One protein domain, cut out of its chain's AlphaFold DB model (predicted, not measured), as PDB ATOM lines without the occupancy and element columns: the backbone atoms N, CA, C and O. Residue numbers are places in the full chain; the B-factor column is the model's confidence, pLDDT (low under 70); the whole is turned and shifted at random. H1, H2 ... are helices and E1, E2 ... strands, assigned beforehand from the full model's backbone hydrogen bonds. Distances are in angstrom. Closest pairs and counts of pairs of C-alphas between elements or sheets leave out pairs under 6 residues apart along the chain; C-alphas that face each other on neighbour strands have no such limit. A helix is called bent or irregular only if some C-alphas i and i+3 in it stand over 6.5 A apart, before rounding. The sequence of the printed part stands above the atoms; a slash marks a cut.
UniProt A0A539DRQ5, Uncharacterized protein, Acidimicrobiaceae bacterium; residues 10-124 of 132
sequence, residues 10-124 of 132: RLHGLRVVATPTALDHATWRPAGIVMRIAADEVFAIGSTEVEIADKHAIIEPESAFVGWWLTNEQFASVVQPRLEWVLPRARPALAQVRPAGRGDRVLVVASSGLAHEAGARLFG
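Overview. This is residues 10 to 124 of the 132 residues of an uncharacterized protein of Acidimicrobiaceae bacterium (UniProt A0A539DRQ5). One antiparallel sheet of five strands, curled like part of a barrel, arches through the model, and its long bent strand E6 bridges two lobes. One lobe holds E3, E4, E1 and the first part of E6, with the small ribbon E2 and E5 and the short helix H1 at its side; the other holds E7 and the last part of E6, with H2, H3 and a long link without named elements. The printed part has 115 residues, with three named helices and seven named strands in the order E1 H1 E2 E3 E4 E5 E6 H2 E7 H3. The large sheet has the order E3 - E4 - E1 - E6 - E7, the two-stranded sheet E2 - E5 is antiparallel too, and the class is mixed, helices and strands. The whole is compact, with a radius of gyration of the C-alphas of 14.7 A, and only just elongated, with spans of 45 by 30 by 24 A.

Arrangement. The large sheet is strongly twisted, with C-alphas up to 7.9 A off its best plane, and its curl is 142 degrees. Its edge strand E3, residues 33 to 38, forms a hairpin with E4, residues 41 to 45, with N 35 and O 43 at 2.9 A. E4 is the antiparallel neighbour of E1, residues 10 to 17, with N 16 and O 42 at 2.9 A. E1 is antiparallel to E6, residues 58 to 71, with N 15 and O 60 at 2.8 A; E1 bends by 57 degrees at residue 13 and E6 by 65 degrees at residue 61. Farther along E6, the other edge strand E7, residues 105 to 111, is its antiparallel neighbour, with N 68 and O 108 at 2.9 A. H2, residues 72 to 82, and H3, residues 112 to 123, form two layers with this sheet, helices on one face of it. H2 has a height over the sheet of 9.2 A, lies over E6, and only just stands up from the sheet, rising 43 degrees. H3, at a height of 8.1 A, lies over E7 and runs slantwise to it, at 33 degrees on the local plane. H2 and H3 only just touch, with 3 pairs of C-alphas within 8 A; they stand about perpendicular at 80 degrees, and their closest C-alphas are those of Val 78 and Leu 122, 6.2 A apart. H3 touches H2 with its residues 122 to 123 alone. In the small sheet, E2, residues 27 to 29, and E5, residues 49 to 51, are antiparallel, with N 27 and O 51 at 2.9 A. H1, residues 20 to 24, only grazes the large sheet; its closest C-alphas to E4 are those of Leu 23 and Val 42, 7.7 A apart. H1 is apart from H2 and H3. In H1 every O i to N i+4 pair is within hydrogen-bond range, in H2 4 of 7 and in H3 6 of 8.

Along the chain. E6 is the longest strand, 34.0 A from C-alpha 58 at (-33.181, -24.260, -54.293) to C-alpha 71 at (-4.146, -34.714, -40.028). E1 measures 20.9 A and starts at C-alpha 10, (-20.360, -40.372, -47.077); E7 measures 19.9 A, E3 15.3 A and E4 13.0 A. E2, E5 and H1 are short. H2 measures 14.8 A and is irregular, but only just: C-alphas 78 and 81 are 6.6 A apart. H3 measures 16.2 A, ends at C-alpha 123, (-3.740, -44.102, -50.191), and is irregular, with C-alphas 113 and 116 at 7.6 A.

Size, cuts and confidence. The two C-alphas farthest apart are those of Lys 55 and Gly 124, 45.9 A. The printed part has no cut. The link from H2 to E7, residues 83 to 104, is long; that from E5 to E6 is short but not tight. The mean pLDDT of the printed part is 85.5, and residues 90 to 103, within the long link, are under 70.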
ATOM      1  N   ARG A  10     -19.350 -41.139 -46.347       92.56
ATOM      2  CA  ARG A  10     -20.360 -40.372 -47.077       92.56
ATOM      3  C   ARG A  10     -20.646 -39.083 -46.309       92.56
ATOM      4  O   ARG A  10     -20.765 -39.089 -45.084       92.56
ATOM      5  N   LEU A  11     -20.682 -37.971 -47.029       93.25
ATOM      6  CA  LEU A  11     -20.999 -36.664 -46.478       93.25
ATOM      7  C   LEU A  11     -22.474 -36.393 -46.732       93.25
ATOM      8  O   LEU A  11     -22.939 -36.549 -47.854       93.25
ATOM      9  N   HIS A  12     -23.183 -35.979 -45.690       95.12
ATOM     10  CA  HIS A  12     -24.597 -35.627 -45.755       95.12
ATOM     11  C   HIS A  12     -24.776 -34.160 -45.394       95.12
ATOM     12  O   HIS A  12     -24.039 -33.641 -44.554       95.12
ATOM     13  N   GLY A  13     -25.751 -33.498 -46.005       95.69
ATOM     14  CA  GLY A  13     -26.048 -32.104 -45.714       95.69
ATOM     15  C   GLY A  13     -27.102 -31.522 -46.642       95.69
ATOM     16  O   GLY A  13     -27.910 -32.260 -47.206       95.69
ATOM     17  N   LEU A  14     -27.043 -30.207 -46.833       97.38
ATOM     18  CA  LEU A  14     -27.868 -29.491 -47.802       97.38
ATOM     19  C   LEU A  14     -27.026 -28.966 -48.961       97.38
ATOM     20  O   LEU A  14     -25.987 -28.341 -48.738       97.38
ATOM     21  N   ARG A  15     -27.507 -29.163 -50.184       97.31
ATOM     22  CA  ARG A  15     -27.090 -28.410 -51.362       97.31
ATOM     23  C   ARG A  15     -28.034 -27.226 -51.522       97.31
ATOM     24  O   ARG A  15     -29.249 -27.403 -51.555       97.31
ATOM     25  N   VAL A  16     -27.469 -26.026 -51.581       97.94
ATOM     26  CA  VAL A  16     -28.231 -24.783 -51.698       97.94
ATOM     27  C   VAL A  16     -27.714 -23.973 -52.871       97.94
ATOM     28  O   VAL A  16     -26.532 -23.630 -52.901       97.94
ATOM     29  N   VAL A  17     -28.610 -23.653 -53.801       98.19
ATOM     30  CA  VAL A  17     -28.361 -22.729 -54.911       98.19
ATOM     31  C   VAL A  17     -29.173 -21.465 -54.672       98.19
ATOM     32  O   VAL A  17     -30.390 -21.539 -54.512       98.19
ATOM     33  N   ALA A  18     -28.504 -20.319 -54.603       98.06
ATOM     34  CA  ALA A  18     -29.113 -19.016 -54.345       98.06
ATOM     35  C   ALA A  18     -28.147 -17.892 -54.745       98.06
ATOM     36  O   ALA A  18     -26.990 -18.136 -55.085       98.06
ATOM     37  N   THR A  19     -28.585 -16.637 -54.676       97.75
ATOM     38  CA  THR A  19     -27.676 -15.509 -54.926       97.75
ATOM     39  C   THR A  19     -26.460 -15.536 -53.978       97.75
ATOM     40  O   THR A  19     -26.611 -15.877 -52.799       97.75
ATOM     41  N   PRO A  20     -25.254 -15.137 -54.439       96.75
ATOM     42  CA  PRO A  20     -24.052 -15.137 -53.599       96.75
ATOM     43  C   PRO A  20     -24.246 -14.378 -52.281       96.75
ATOM     44  O   PRO A  20     -23.961 -14.910 -51.211       96.75
ATOM     45  N   THR A  21     -24.850 -13.187 -52.354       96.38
ATOM     46  CA  THR A  21     -25.175 -12.361 -51.186       96.38
ATOM     47  C   THR A  21     -26.092 -13.084 -50.203       96.38
ATOM     48  O   THR A  21     -25.827 -13.075 -49.004       96.38
ATOM     49  N   ALA A  22     -27.157 -13.742 -50.674       97.44
ATOM     50  CA  ALA A  22     -28.056 -14.470 -49.782       97.44
ATOM     51  C   ALA A  22     -27.336 -15.621 -49.073       97.44
ATOM     52  O   ALA A  22     -27.548 -15.842 -47.883       97.44
ATOM     53  N   LEU A  23     -26.442 -16.317 -49.775       96.00
ATOM     54  CA  LEU A  23     -25.661 -17.396 -49.184       96.00
ATOM     55  C   LEU A  23     -24.605 -16.902 -48.186       96.00
ATOM     56  O   LEU A  23     -24.277 -17.635 -47.258       96.00
ATOM     57  N   ASP A  24     -24.044 -15.706 -48.376       94.12
ATOM     58  CA  ASP A  24     -23.104 -15.092 -47.426       94.12
ATOM     59  C   ASP A  24     -23.795 -14.673 -46.114       94.12
ATOM     60  O   ASP A  24     -23.159 -14.634 -45.062       94.12
ATOM     61  N   HIS A  25     -25.107 -14.422 -46.160       96.31
ATOM     62  CA  HIS A  25     -25.938 -14.076 -45.001       96.31
ATOM     63  C   HIS A  25     -26.791 -15.239 -44.463       96.31
ATOM     64  O   HIS A  25     -27.530 -15.058 -43.494       96.31
ATOM     65  N   ALA A  26     -26.706 -16.425 -45.070       96.12
ATOM     66  CA  ALA A  26     -27.507 -17.580 -44.685       96.12
ATOM     67  C   ALA A  26     -27.117 -18.121 -43.300       96.12
ATOM     68  O   ALA A  26     -25.937 -18.201 -42.945       96.12
ATOM     69  N   THR A  27     -28.116 -18.562 -42.534       96.81
ATOM     70  CA  THR A  27     -27.921 -19.212 -41.230       96.81
ATOM     71  C   THR A  27     -28.177 -20.710 -41.344       96.81
ATOM     72  O   THR A  27     -29.245 -21.132 -41.767       96.81
ATOM     73  N   TRP A  28     -27.199 -21.525 -40.946       93.44
ATOM     74  CA  TRP A  28     -27.205 -22.981 -41.133       93.44
ATOM     75  C   TRP A  28     -27.461 -23.710 -39.813       93.44
ATOM     76  O   TRP A  28     -26.796 -23.416 -38.813       93.44
ATOM     77  N   ARG A  29     -28.386 -24.678 -39.801       94.44
ATOM     78  CA  ARG A  29     -28.749 -25.440 -38.595       94.44
ATOM     79  C   ARG A  29     -28.754 -26.959 -38.851       94.44
ATOM     80  O   ARG A  29     -29.301 -27.398 -39.860       94.44
ATOM     81  N   PRO A  30     -28.172 -27.778 -37.951       93.44
ATOM     82  CA  PRO A  30     -27.165 -27.371 -36.969       93.44
ATOM     83  C   PRO A  30     -25.949 -26.733 -37.664       93.44
ATOM     84  O   PRO A  30     -25.770 -26.861 -38.873       93.44
ATOM     85  N   ALA A  31     -25.109 -26.028 -36.904       84.12
ATOM     86  CA  ALA A  31     -23.900 -25.434 -37.465       84.12
ATOM     87  C   ALA A  31     -22.963 -26.537 -37.995       84.12
ATOM     88  O   ALA A  31     -22.418 -27.329 -37.222       84.12
ATOM     89  N   GLY A  32     -22.791 -26.570 -39.313       84.44
ATOM     90  CA  GLY A  32     -21.982 -27.550 -40.027       84.44
ATOM     91  C   GLY A  32     -20.742 -26.956 -40.688       84.44
ATOM     92  O   GLY A  32     -20.253 -25.880 -40.332       84.44
ATOM     93  N   ILE A  33     -20.224 -27.679 -41.674       88.19
ATOM     94  CA  ILE A  33     -19.173 -27.197 -42.567       88.19
ATOM     95  C   ILE A  33     -19.835 -26.675 -43.834       88.19
ATOM     96  O   ILE A  33     -20.452 -27.437 -44.569       88.19
ATOM     97  N   VAL A  34     -19.661 -25.387 -44.114       90.00
ATOM     98  CA  VAL A  34     -20.268 -24.730 -45.272       90.00
ATOM     99  C   VAL A  34     -19.215 -24.550 -46.359       90.00
ATOM    100  O   VAL A  34     -18.216 -23.858 -46.165       90.00
ATOM    101  N   MET A  35     -19.422 -25.196 -47.504       88.44
ATOM    102  CA  MET A  35     -18.481 -25.206 -48.616       88.44
ATOM    103  C   MET A  35     -19.098 -24.595 -49.877       88.44
ATOM    104  O   MET A  35     -19.991 -25.171 -50.482       88.44
ATOM    105  N   ARG A  36     -18.554 -23.457 -50.316       89.31
ATOM    106  CA  ARG A  36     -18.935 -22.719 -51.539       89.31
ATOM    107  C   ARG A  36     -18.501 -23.421 -52.843       89.31
ATOM    108  O   ARG A  36     -17.388 -23.167 -53.292       89.31
ATOM    109  N   ILE A  37     -19.275 -24.331 -53.424       87.19
ATOM    110  CA  ILE A  37     -18.826 -25.105 -54.605       87.19
ATOM    111  C   ILE A  37     -18.773 -24.233 -55.872       87.19
ATOM    112  O   ILE A  37     -17.818 -24.343 -56.639       87.19
ATOM    113  N   ALA A  38     -19.723 -23.308 -56.015       90.38
ATOM    114  CA  ALA A  38     -19.728 -22.226 -57.001       90.38
ATOM    115  C   ALA A  38     -20.102 -20.905 -56.308       90.38
ATOM    116  O   ALA A  38     -20.388 -20.897 -55.112       90.38
ATOM    117  N   ALA A  39     -20.073 -19.772 -57.016       91.44
ATOM    118  CA  ALA A  39     -20.398 -18.470 -56.418       91.44
ATOM    119  C   ALA A  39     -21.816 -18.444 -55.811       91.44
ATOM    120  O   ALA A  39     -22.029 -17.905 -54.727       91.44
ATOM    121  N   ASP A  40     -22.748 -19.093 -56.493       95.81
ATOM    122  CA  ASP A  40     -24.174 -19.211 -56.210       95.81
ATOM    123  C   ASP A  40     -24.559 -20.582 -55.629       95.81
ATOM    124  O   ASP A  40     -25.739 -20.898 -55.525       95.81
ATOM    125  N   GLU A  41     -23.583 -21.400 -55.218       95.62
ATOM    126  CA  GLU A  41     -23.836 -22.772 -54.773       95.62
ATOM    127  C   GLU A  41     -23.017 -23.161 -53.540       95.62
ATOM    128  O   GLU A  41     -21.802 -22.942 -53.453       95.62
ATOM    129  N   VAL A  42     -23.683 -23.799 -52.582       94.75
ATOM    130  CA  VAL A  42     -23.098 -24.283 -51.332       94.75
ATOM    131  C   VAL A  42     -23.485 -25.727 -51.072       94.75
ATOM    132  O   VAL A  42     -24.640 -26.105 -51.223       94.75
ATOM    133  N   PHE A  43     -22.526 -26.496 -50.564       94.56
ATOM    134  CA  PHE A  43     -22.790 -27.727 -49.834       94.56
ATOM    135  C   PHE A  43     -22.512 -27.511 -48.341       94.56
ATOM    136  O   PHE A  43     -21.376 -27.247 -47.938       94.56
ATOM    137  N   ALA A  44     -23.558 -27.597 -47.522       94.38
ATOM    138  CA  ALA A  44     -23.510 -27.436 -46.075       94.38
ATOM    139  C   ALA A  44     -23.550 -28.806 -45.385       94.38
ATOM    140  O   ALA A  44     -24.613 -29.352 -45.099       94.38
ATOM    141  N   ILE A  45     -22.369 -29.369 -45.135       93.62
ATOM    142  CA  ILE A  45     -22.168 -30.700 -44.560       93.62
ATOM    143  C   ILE A  45     -22.573 -30.696 -43.083       93.62
ATOM    144  O   ILE A  45     -22.055 -29.909 -42.286       93.62
ATOM    145  N   GLY A  46     -23.449 -31.626 -42.709       91.94
ATOM    146  CA  GLY A  46     -23.992 -31.787 -41.360       91.94
ATOM    147  C   GLY A  46     -25.167 -30.860 -41.046       91.94
ATOM    148  O   GLY A  46     -25.850 -31.097 -40.054       91.94
ATOM    149  N   SER A  47     -25.428 -29.854 -41.883       94.12
ATOM    150  CA  SER A  47     -26.614 -29.004 -41.769       94.12
ATOM    151  C   SER A  47     -27.836 -29.716 -42.348       94.12
ATOM    152  O   SER A  47     -27.740 -30.390 -43.372       94.12
ATOM    153  N   THR A  48     -28.989 -29.540 -41.713       96.06
ATOM    154  CA  THR A  48     -30.283 -30.103 -42.136       96.06
ATOM    155  C   THR A  48     -31.305 -29.025 -42.480       96.06
ATOM    156  O   THR A  48     -32.326 -29.324 -43.086       96.06
ATOM    157  N   GLU A  49     -31.032 -27.777 -42.105       96.38
ATOM    158  CA  GLU A  49     -31.886 -26.615 -42.326       96.38
ATOM    159  C   GLU A  49     -31.031 -25.381 -42.656       96.38
ATOM    160  O   GLU A  49     -29.872 -25.262 -42.230       96.38
ATOM    161  N   VAL A  50     -31.610 -24.455 -43.423       97.06
ATOM    162  CA  VAL A  50     -31.022 -23.153 -43.740       97.06
ATOM    163  C   VAL A  50     -32.094 -22.063 -43.704       97.06
ATOM    164  O   VAL A  50     -33.147 -22.189 -44.321       97.06
ATOM    165  N   GLU A  51     -31.809 -20.971 -43.003       97.81
ATOM    166  CA  GLU A  51     -32.550 -19.716 -43.118       97.81
ATOM    167  C   GLU A  51     -31.833 -18.842 -44.156       97.81
ATOM    168  O   GLU A  51     -30.663 -18.491 -43.973       97.81
ATOM    169  N   ILE A  52     -32.509 -18.509 -45.259       97.25
ATOM    170  CA  ILE A  52     -31.919 -17.762 -46.376       97.25
ATOM    171  C   ILE A  52     -32.904 -16.742 -46.952       97.25
ATOM    172  O   ILE A  52     -34.075 -17.038 -47.185       97.25
ATOM    173  N   ALA A  53     -32.420 -15.524 -47.197       97.00
ATOM    174  CA  ALA A  53     -33.208 -14.426 -47.750       97.00
ATOM    175  C   ALA A  53     -33.186 -14.428 -49.290       97.00
ATOM    176  O   ALA A  53     -32.733 -13.472 -49.918       97.00
ATOM    177  N   ASP A  54     -33.662 -15.514 -49.901       97.25
ATOM    178  CA  ASP A  54     -33.788 -15.642 -51.355       97.25
ATOM    179  C   ASP A  54     -35.024 -16.475 -51.715       97.25
ATOM    180  O   ASP A  54     -35.098 -17.670 -51.437       97.25
ATOM    181  N   LYS A  55     -36.010 -15.835 -52.352       96.81
ATOM    182  CA  LYS A  55     -37.277 -16.478 -52.740       96.81
ATOM    183  C   LYS A  55     -37.124 -17.512 -53.860       96.81
ATOM    184  O   LYS A  55     -38.075 -18.232 -54.148       96.81
ATOM    185  N   HIS A  56     -35.973 -17.531 -54.528       97.00
ATOM    186  CA  HIS A  56     -35.644 -18.460 -55.603       97.00
ATOM    187  C   HIS A  56     -34.608 -19.499 -55.171       97.00
ATOM    188  O   HIS A  56     -34.117 -20.240 -56.021       97.00
ATOM    189  N   ALA A  57     -34.284 -19.567 -53.874       97.69
ATOM    190  CA  ALA A  57     -33.364 -20.565 -53.362       97.69
ATOM    191  C   ALA A  57     -33.872 -21.983 -53.653       97.69
ATOM    192  O   ALA A  57     -35.021 -22.325 -53.368       97.69
ATOM    193  N   ILE A  58     -32.979 -22.817 -54.175       98.31
ATOM    194  CA  ILE A  58     -33.181 -24.260 -54.293       98.31
ATOM    195  C   ILE A  58     -32.424 -24.898 -53.135       98.31
ATOM    196  O   ILE A  58     -31.223 -24.676 -52.994       98.31
ATOM    197  N   ILE A  59     -33.127 -25.661 -52.300       98.00
ATOM    198  CA  ILE A  59     -32.574 -26.328 -51.118       98.00
ATOM    199  C   ILE A  59     -32.896 -27.814 -51.238       98.00
ATOM    200  O   ILE A  59     -34.065 -28.199 -51.225       98.00
ATOM    201  N   GLU A  60     -31.866 -28.648 -51.335       97.94
ATOM    202  CA  GLU A  60     -32.009 -30.092 -51.522       97.94
ATOM    203  C   GLU A  60     -31.118 -30.868 -50.544       97.94
ATOM    204  O   GLU A  60     -30.003 -30.428 -50.242       97.94
ATOM    205  N   PRO A  61     -31.553 -32.042 -50.054       97.38
ATOM    206  CA  PRO A  61     -30.658 -32.972 -49.380       97.38
ATOM    207  C   PRO A  61     -29.522 -33.411 -50.312       97.38
ATOM    208  O   PRO A  61     -29.755 -33.777 -51.461       97.38
ATOM    209  N   GLU A  62     -28.295 -33.436 -49.800       95.50
ATOM    210  CA  GLU A  62     -27.096 -33.792 -50.561       95.50
ATOM    211  C   GLU A  62     -26.351 -34.955 -49.898       95.50
ATOM    212  O   GLU A  62     -26.184 -34.998 -48.675       95.50
ATOM    213  N   SER A  63     -25.924 -35.917 -50.718       94.56
ATOM    214  CA  SER A  63     -25.217 -37.136 -50.301       94.56
ATOM    215  C   SER A  63     -24.263 -37.717 -51.361       94.56
ATOM    216  O   SER A  63     -23.681 -38.789 -51.167       94.56
ATOM    217  N   ALA A  64     -24.072 -37.019 -52.481       92.06
ATOM    218  CA  ALA A  64     -23.244 -37.415 -53.611       92.06
ATOM    219  C   ALA A  64     -21.741 -37.257 -53.352       92.06
ATOM    220  O   ALA A  64     -20.940 -37.668 -54.189       92.06
ATOM    221  N   PHE A  65     -21.321 -36.751 -52.191       92.06
ATOM    222  CA  PHE A  65     -19.914 -36.567 -51.840       92.06
ATOM    223  C   PHE A  65     -19.444 -37.545 -50.761       92.06
ATOM    224  O   PHE A  65     -20.181 -37.914 -49.847       92.06
ATOM    225  N   VAL A  66     -18.167 -37.909 -50.837       92.38
ATOM    226  CA  VAL A  66     -17.435 -38.595 -49.770       92.38
ATOM    227  C   VAL A  66     -16.288 -37.721 -49.284       92.38
ATOM    228  O   VAL A  66     -15.790 -36.868 -50.023       92.38
ATOM    229  N   GLY A  67     -15.850 -37.949 -48.050       90.19
ATOM    230  CA  GLY A  67     -14.737 -37.222 -47.467       90.19
ATOM    231  C   GLY A  67     -13.783 -38.082 -46.651       90.19
ATOM    232  O   GLY A  67     -14.184 -39.068 -46.029       90.19
ATOM    233  N   TRP A  68     -12.523 -37.649 -46.619       90.38
ATOM    234  CA  TRP A  68     -11.472 -38.171 -45.750       90.38
ATOM    235  C   TRP A  68     -10.989 -37.070 -44.814       90.38
ATOM    236  O   TRP A  68     -10.565 -36.004 -45.261       90.38
ATOM    237  N   TRP A  69     -11.022 -37.340 -43.512       88.25
ATOM    238  CA  TRP A  69     -10.422 -36.466 -42.511       88.25
ATOM    239  C   TRP A  69      -8.958 -36.844 -42.314       88.25
ATOM    240  O   TRP A  69      -8.666 -37.929 -41.817       88.25
ATOM    241  N   LEU A  70      -8.057 -35.938 -42.676       87.00
ATOM    242  CA  LEU A  70      -6.611 -36.112 -42.568       87.00
ATOM    243  C   LEU A  70      -6.041 -35.193 -41.492       87.00
ATOM    244  O   LEU A  70      -6.498 -34.061 -41.343       87.00
ATOM    245  N   THR A  71      -5.011 -35.637 -40.776       86.88
ATOM    246  CA  THR A  71      -4.146 -34.714 -40.028       86.88
ATOM    247  C   THR A  71      -3.356 -33.832 -40.996       86.88
ATOM    248  O   THR A  71      -3.197 -34.167 -42.174       86.88
ATOM    249  N   ASN A  72      -2.815 -32.713 -40.513       84.38
ATOM    250  CA  ASN A  72      -1.930 -31.871 -41.328       84.38
ATOM    251  C   ASN A  72      -0.720 -32.646 -41.888       84.38
ATOM    252  O   ASN A  72      -0.338 -32.423 -43.033       84.38
ATOM    253  N   GLU A  73      -0.152 -33.582 -41.124       86.31
ATOM    254  CA  GLU A  73       0.975 -34.420 -41.564       86.31
ATOM    255  C   GLU A  73       0.567 -35.419 -42.659       86.31
ATOM    256  O   GLU A  73       1.250 -35.555 -43.676       86.31
ATOM    257  N   GLN A  74      -0.589 -36.072 -42.505       87.38
ATOM    258  CA  GLN A  74      -1.146 -36.949 -43.538       87.38
ATOM    259  C   GLN A  74      -1.453 -36.165 -44.815       87.38
ATOM    260  O   GLN A  74      -1.137 -36.609 -45.914       87.38
ATOM    261  N   PHE A  75      -2.026 -34.971 -44.684       86.62
ATOM    262  CA  PHE A  75      -2.284 -34.100 -45.822       86.62
ATOM    263  C   PHE A  75      -0.984 -33.684 -46.530       86.62
ATOM    264  O   PHE A  75      -0.896 -33.799 -47.753       86.62
ATOM    265  N   ALA A  76       0.031 -33.253 -45.775       86.69
ATOM    266  CA  ALA A  76       1.314 -32.802 -46.313       86.69
ATOM    267  C   ALA A  76       2.109 -33.924 -47.003       86.69
ATOM    268  O   ALA A  76       2.807 -33.667 -47.978       86.69
ATOM    269  N   SER A  77       1.995 -35.164 -46.522       87.06
ATOM    270  CA  SER A  77       2.692 -36.325 -47.096       87.06
ATOM    271  C   SER A  77       1.935 -36.981 -48.254       87.06
ATOM    272  O   SER A  77       2.554 -37.457 -49.207       87.06
ATOM    273  N   VAL A  78       0.600 -37.008 -48.202       86.12
ATOM    274  CA  VAL A  78      -0.227 -37.749 -49.165       86.12
ATOM    275  C   VAL A  78      -0.846 -36.844 -50.223       86.12
ATOM    276  O   VAL A  78      -0.785 -37.150 -51.409       86.12
ATOM    277  N   VAL A  79      -1.452 -35.728 -49.836       86.75
ATOM    278  CA  VAL A  79      -2.264 -34.926 -50.762       86.75
ATOM    279  C   VAL A  79      -1.432 -33.822 -51.388       86.75
ATOM    280  O   VAL A  79      -1.379 -33.708 -52.607       86.75
ATOM    281  N   GLN A  80      -0.744 -33.038 -50.560       86.06
ATOM    282  CA  GLN A  80      -0.022 -31.842 -50.986       86.06
ATOM    283  C   GLN A  80       1.002 -32.083 -52.113       86.06
ATOM    284  O   GLN A  80       1.030 -31.264 -53.028       86.06
ATOM    285  N   PRO A  81       1.784 -33.183 -52.141       87.62
ATOM    286  CA  PRO A  81       2.742 -33.432 -53.223       87.62
ATOM    287  C   PRO A  81       2.087 -33.757 -54.573       87.62
ATOM    288  O   PRO A  81       2.771 -33.781 -55.589       87.62
ATOM    289  N   ARG A  82       0.780 -34.054 -54.581       85.81
ATOM    290  CA  ARG A  82      -0.009 -34.399 -55.773       85.81
ATOM    291  C   ARG A  82      -0.841 -33.220 -56.290       85.81
ATOM    292  O   ARG A  82      -1.552 -33.378 -57.275       85.81
ATOM    293  N   LEU A  83      -0.804 -32.070 -55.612       83.75
ATOM    294  CA  LEU A  83      -1.519 -30.874 -56.049       83.75
ATOM    295  C   LEU A  83      -0.709 -30.142 -57.115       83.75
ATOM    296  O   LEU A  83       0.468 -29.851 -56.922       83.75
ATOM    297  N   GLU A  84      -1.370 -29.782 -58.209       82.81
ATOM    298  CA  GLU A  84      -0.765 -28.993 -59.289       82.81
ATOM    299  C   GLU A  84      -0.778 -27.483 -58.985       82.81
ATOM    300  O   GLU A  84      -0.198 -26.684 -59.718       82.81
ATOM    301  N   TRP A  85      -1.429 -27.073 -57.891       80.12
ATOM    302  CA  TRP A  85      -1.610 -25.677 -57.501       80.12
ATOM    303  C   TRP A  85      -1.208 -25.414 -56.049       80.12
ATOM    304  O   TRP A  85      -1.196 -26.294 -55.187       80.12
ATOM    305  N   VAL A  86      -0.923 -24.143 -55.761       77.88
ATOM    306  CA  VAL A  86      -0.607 -23.674 -54.410       77.88
ATOM    307  C   VAL A  86      -1.889 -23.551 -53.590       77.88
ATOM    308  O   VAL A  86      -2.868 -22.941 -54.018       77.88
ATOM    309  N   LEU A  87      -1.877 -24.097 -52.376       76.88
ATOM    310  CA  LEU A  87      -2.994 -23.959 -51.449       76.88
ATOM    311  C   LEU A  87      -3.075 -22.538 -50.871       76.88
ATOM    312  O   LEU A  87      -2.039 -21.957 -50.524       76.88
ATOM    313  N   PRO A  88      -4.289 -21.993 -50.671       74.44
ATOM    314  CA  PRO A  88      -4.462 -20.741 -49.952       74.44
ATOM    315  C   PRO A  88      -3.904 -20.855 -48.529       74.44
ATOM    316  O   PRO A  88      -4.149 -21.836 -47.825       74.44
ATOM    317  N   ARG A  89      -3.157 -19.834 -48.094       70.62
ATOM    318  CA  ARG A  89      -2.513 -19.813 -46.770       70.62
ATOM    319  C   ARG A  89      -3.448 -19.349 -45.647       70.62
ATOM    320  O   ARG A  89      -3.226 -19.703 -44.493       70.62
ATOM    321  N   ALA A  90      -4.483 -18.572 -45.969       66.94
ATOM    322  CA  ALA A  90      -5.449 -18.063 -44.995       66.94
ATOM    323  C   ALA A  90      -6.548 -19.097 -44.715       66.94
ATOM    324  O   ALA A  90      -7.194 -19.581 -45.642       66.94
ATOM    325  N   ARG A  91      -6.763 -19.438 -43.438       62.91
ATOM    326  CA  ARG A  91      -7.828 -20.354 -42.998       62.91
ATOM    327  C   ARG A  91      -9.100 -19.575 -42.604       62.91
ATOM    328  O   ARG A  91      -8.959 -18.481 -42.066       62.91
ATOM    329  N   PRO A  92     -10.309 -20.152 -42.775       59.78
ATOM    330  CA  PRO A  92     -10.595 -21.412 -43.468       59.78
ATOM    331  C   PRO A  92     -10.332 -21.287 -44.981       59.78
ATOM    332  O   PRO A  92     -10.862 -20.407 -45.647       59.78
ATOM    333  N   ALA A  93      -9.479 -22.169 -45.513       59.81
ATOM    334  CA  ALA A  93      -9.064 -22.168 -46.916       59.81
ATOM    335  C   ALA A  93      -9.873 -23.215 -47.674       59.81
ATOM    336  O   ALA A  93      -9.816 -24.388 -47.307       59.81
ATOM    337  N   LEU A  94     -10.562 -22.809 -48.740       56.72
ATOM    338  CA  LEU A  94     -11.303 -23.705 -49.620       56.72
ATOM    339  C   LEU A  94     -10.665 -23.679 -51.029       56.72
ATOM    340  O   LEU A  94     -10.804 -22.691 -51.744       56.72
ATOM    341  N   ALA A  95      -9.978 -24.748 -51.449       53.00
ATOM    342  CA  ALA A  95      -9.366 -24.885 -52.787       53.00
ATOM    343  C   ALA A  95     -10.027 -26.024 -53.582       53.00
ATOM    344  O   ALA A  95     -10.161 -27.101 -53.029       53.00
ATOM    345  N   GLN A  96     -10.477 -25.808 -54.825       48.44
ATOM    346  CA  GLN A  96     -11.213 -26.795 -55.649       48.44
ATOM    347  C   GLN A  96     -10.539 -28.196 -55.581       48.44
ATOM    348  O   GLN A  96      -9.330 -28.273 -55.734       48.44
ATOM    349  N   VAL A  97     -11.312 -29.262 -55.273       39.25
ATOM    350  CA  VAL A  97     -10.932 -30.535 -54.564       39.25
ATOM    351  C   VAL A  97     -10.868 -30.409 -53.013       39.25
ATOM    352  O   VAL A  97      -9.954 -30.873 -52.340       39.25
ATOM    353  N   ARG A  98     -11.871 -29.741 -52.424       39.53
ATOM    354  CA  ARG A  98     -11.788 -28.902 -51.206       39.53
ATOM    355  C   ARG A  98     -11.540 -29.547 -49.831       39.53
ATOM    356  O   ARG A  98     -12.450 -30.186 -49.316       39.53
ATOM    357  N   PRO A  99     -10.420 -29.170 -49.163       43.75
ATOM    358  CA  PRO A  99     -10.271 -29.011 -47.712       43.75
ATOM    359  C   PRO A  99     -11.353 -28.133 -47.098       43.75
ATOM    360  O   PRO A  99     -11.400 -26.946 -47.397       43.75
ATOM    361  N   ALA A 100     -12.135 -28.654 -46.162       45.84
ATOM    362  CA  ALA A 100     -12.734 -27.827 -45.121       45.84
ATOM    363  C   ALA A 100     -12.041 -28.124 -43.788       45.84
ATOM    364  O   ALA A 100     -11.923 -29.276 -43.376       45.84
ATOM    365  N   GLY A 101     -11.501 -27.087 -43.149       45.59
ATOM    366  CA  GLY A 101     -10.732 -27.228 -41.916       45.59
ATOM    367  C   GLY A 101     -11.544 -26.814 -40.696       45.59
ATOM    368  O   GLY A 101     -12.042 -25.693 -40.637       45.59
ATOM    369  N   ARG A 102     -11.599 -27.692 -39.695       45.34
ATOM    370  CA  ARG A 102     -11.734 -27.310 -38.285       45.34
ATOM    371  C   ARG A 102     -10.428 -27.725 -37.604       45.34
ATOM    372  O   ARG A 102     -10.094 -28.904 -37.628       45.34
ATOM    373  N   GLY A 103      -9.700 -26.778 -37.015       61.56
ATOM    374  CA  GLY A 103      -8.509 -27.078 -36.209       61.56
ATOM    375  C   GLY A 103      -7.338 -27.709 -36.979       61.56
ATOM    376  O   GLY A 103      -6.871 -27.162 -37.976       61.56
ATOM    377  N   ASP A 104      -6.851 -28.842 -36.468       71.38
ATOM    378  CA  ASP A 104      -5.648 -29.603 -36.846       71.38
ATOM    379  C   ASP A 104      -5.859 -30.613 -37.995       71.38
ATOM    380  O   ASP A 104      -4.948 -31.383 -38.329       71.38
ATOM    381  N   ARG A 105      -7.054 -30.614 -38.605       80.38
ATOM    382  CA  ARG A 105      -7.447 -31.557 -39.660       80.38
ATOM    383  C   ARG A 105      -7.898 -30.891 -40.954       80.38
ATOM    384  O   ARG A 105      -8.418 -29.775 -40.983       80.38
ATOM    385  N   VAL A 106      -7.743 -31.644 -42.037       84.62
ATOM    386  CA  VAL A 106      -8.113 -31.294 -43.406       84.62
ATOM    387  C   VAL A 106      -9.136 -32.305 -43.928       84.62
ATOM    388  O   VAL A 106      -8.858 -33.501 -43.943       84.62
ATOM    389  N   LEU A 107     -10.307 -31.837 -44.370       87.25
ATOM    390  CA  LEU A 107     -11.300 -32.671 -45.054       87.25
ATOM    391  C   LEU A 107     -11.049 -32.709 -46.563       87.25
ATOM    392  O   LEU A 107     -11.372 -31.746 -47.234       87.25
ATOM    393  N   VAL A 108     -10.554 -33.802 -47.129       87.94
ATOM    394  CA  VAL A 108     -10.507 -33.958 -48.595       87.94
ATOM    395  C   VAL A 108     -11.851 -34.480 -49.083       87.94
ATOM    396  O   VAL A 108     -12.318 -35.482 -48.551       87.94
ATOM    397  N   VAL A 109     -12.456 -33.834 -50.085       88.94
ATOM    398  CA  VAL A 109     -13.780 -34.195 -50.622       88.94
ATOM    399  C   VAL A 109     -13.673 -34.664 -52.073       88.94
ATOM    400  O   VAL A 109     -12.994 -34.033 -52.884       88.94
ATOM    401  N   ALA A 110     -14.392 -35.735 -52.410       88.69
ATOM    402  CA  ALA A 110     -14.560 -36.219 -53.779       88.69
ATOM    403  C   ALA A 110     -16.024 -36.576 -54.065       88.69
ATOM    404  O   ALA A 110     -16.800 -36.855 -53.150       88.69
ATOM    405  N   SER A 111     -16.395 -36.607 -55.348       89.50
ATOM    406  CA  SER A 111     -17.658 -37.223 -55.769       89.50
ATOM    407  C   SER A 111     -17.658 -38.710 -55.408       89.50
ATOM    408  O   SER A 111     -16.648 -39.396 -55.574       89.50
ATOM    409  N   SER A 112     -18.800 -39.226 -54.955       87.50
ATOM    410  CA  SER A 112     -18.975 -40.631 -54.576       87.50
ATOM    411  C   SER A 112     -18.658 -41.580 -55.728       87.50
ATOM    412  O   SER A 112     -18.064 -42.631 -55.502       87.50
ATOM    413  N   GLY A 113     -18.980 -41.192 -56.969       85.62
ATOM    414  CA  GLY A 113     -18.652 -41.979 -58.163       85.62
ATOM    415  C   GLY A 113     -17.145 -42.131 -58.404       85.62
ATOM    416  O   GLY A 113     -16.723 -43.080 -59.053       85.62
ATOM    417  N   LEU A 114     -16.332 -41.239 -57.833       86.12
ATOM    418  CA  LEU A 114     -14.870 -41.244 -57.935       86.12
ATOM    419  C   LEU A 114     -14.188 -41.697 -56.638       86.12
ATOM    420  O   LEU A 114     -12.963 -41.686 -56.559       86.12
ATOM    421  N   ALA A 115     -14.948 -42.098 -55.613       85.69
ATOM    422  CA  ALA A 115     -14.413 -42.404 -54.288       85.69
ATOM    423  C   ALA A 115     -13.332 -43.494 -54.322       85.69
ATOM    424  O   ALA A 115     -12.289 -43.360 -53.681       85.69
ATOM    425  N   HIS A 116     -13.570 -44.557 -55.098       83.50
ATOM    426  CA  HIS A 116     -12.632 -45.668 -55.243       83.50
ATOM    427  C   HIS A 116     -11.328 -45.226 -55.916       83.50
ATOM    428  O   HIS A 116     -10.244 -45.520 -55.417       83.50
ATOM    429  N   GLU A 117     -11.431 -44.481 -57.016       86.31
ATOM    430  CA  GLU A 117     -10.274 -43.994 -57.766       86.31
ATOM    431  C   GLU A 117      -9.474 -42.957 -56.968       86.31
ATOM    432  O   GLU A 117      -8.249 -43.056 -56.870       86.31
ATOM    433  N   ALA A 118     -10.158 -41.995 -56.343       85.69
ATOM    434  CA  ALA A 118      -9.537 -40.997 -55.482       85.69
ATOM    435  C   ALA A 118      -8.820 -41.658 -54.296       85.69
ATOM    436  O   ALA A 118      -7.655 -41.353 -54.035       85.69
ATOM    437  N   GLY A 119      -9.469 -42.620 -53.632       85.25
ATOM    438  CA  GLY A 119      -8.864 -43.403 -52.556       85.25
ATOM    439  C   GLY A 119      -7.627 -44.175 -53.021       85.25
ATOM    440  O   GLY A 119      -6.574 -44.075 -52.394       85.25
ATOM    441  N   ALA A 120      -7.706 -44.866 -54.162       84.06
ATOM    442  CA  ALA A 120      -6.583 -45.619 -54.718       84.06
ATOM    443  C   ALA A 120      -5.380 -44.723 -55.065       84.06
ATOM    444  O   ALA A 120      -4.243 -45.074 -54.749       84.06
ATOM    445  N   ARG A 121      -5.618 -43.548 -55.663       84.06
ATOM    446  CA  ARG A 121      -4.558 -42.586 -56.021       84.06
ATOM    447  C   ARG A 121      -3.895 -41.942 -54.800       84.06
ATOM    448  O   ARG A 121      -2.700 -41.633 -54.838       84.06
ATOM    449  N   LEU A 122      -4.662 -41.715 -53.734       82.94
ATOM    450  CA  LEU A 122      -4.171 -41.076 -52.514       82.94
ATOM    451  C   LEU A 122      -3.496 -42.083 -51.576       82.94
ATOM    452  O   LEU A 122      -2.367 -41.857 -51.153       82.94
ATOM    453  N   PHE A 123      -4.144 -43.208 -51.282       82.69
ATOM    454  CA  PHE A 123      -3.740 -44.102 -50.191       82.69
ATOM    455  C   PHE A 123      -3.333 -45.513 -50.648       82.69
ATOM    456  O   PHE A 123      -2.909 -46.316 -49.818       82.69
ATOM    457  N   GLY A 124      -3.428 -45.828 -51.945       72.50
ATOM    458  CA  GLY A 124      -3.159 -47.164 -52.487       72.50
ATOM    459  C   GLY A 124      -4.384 -48.091 -52.483       72.50
ATOM    460  O   GLY A 124      -5.445 -47.764 -51.941       72.50
TER     461      GLY A 124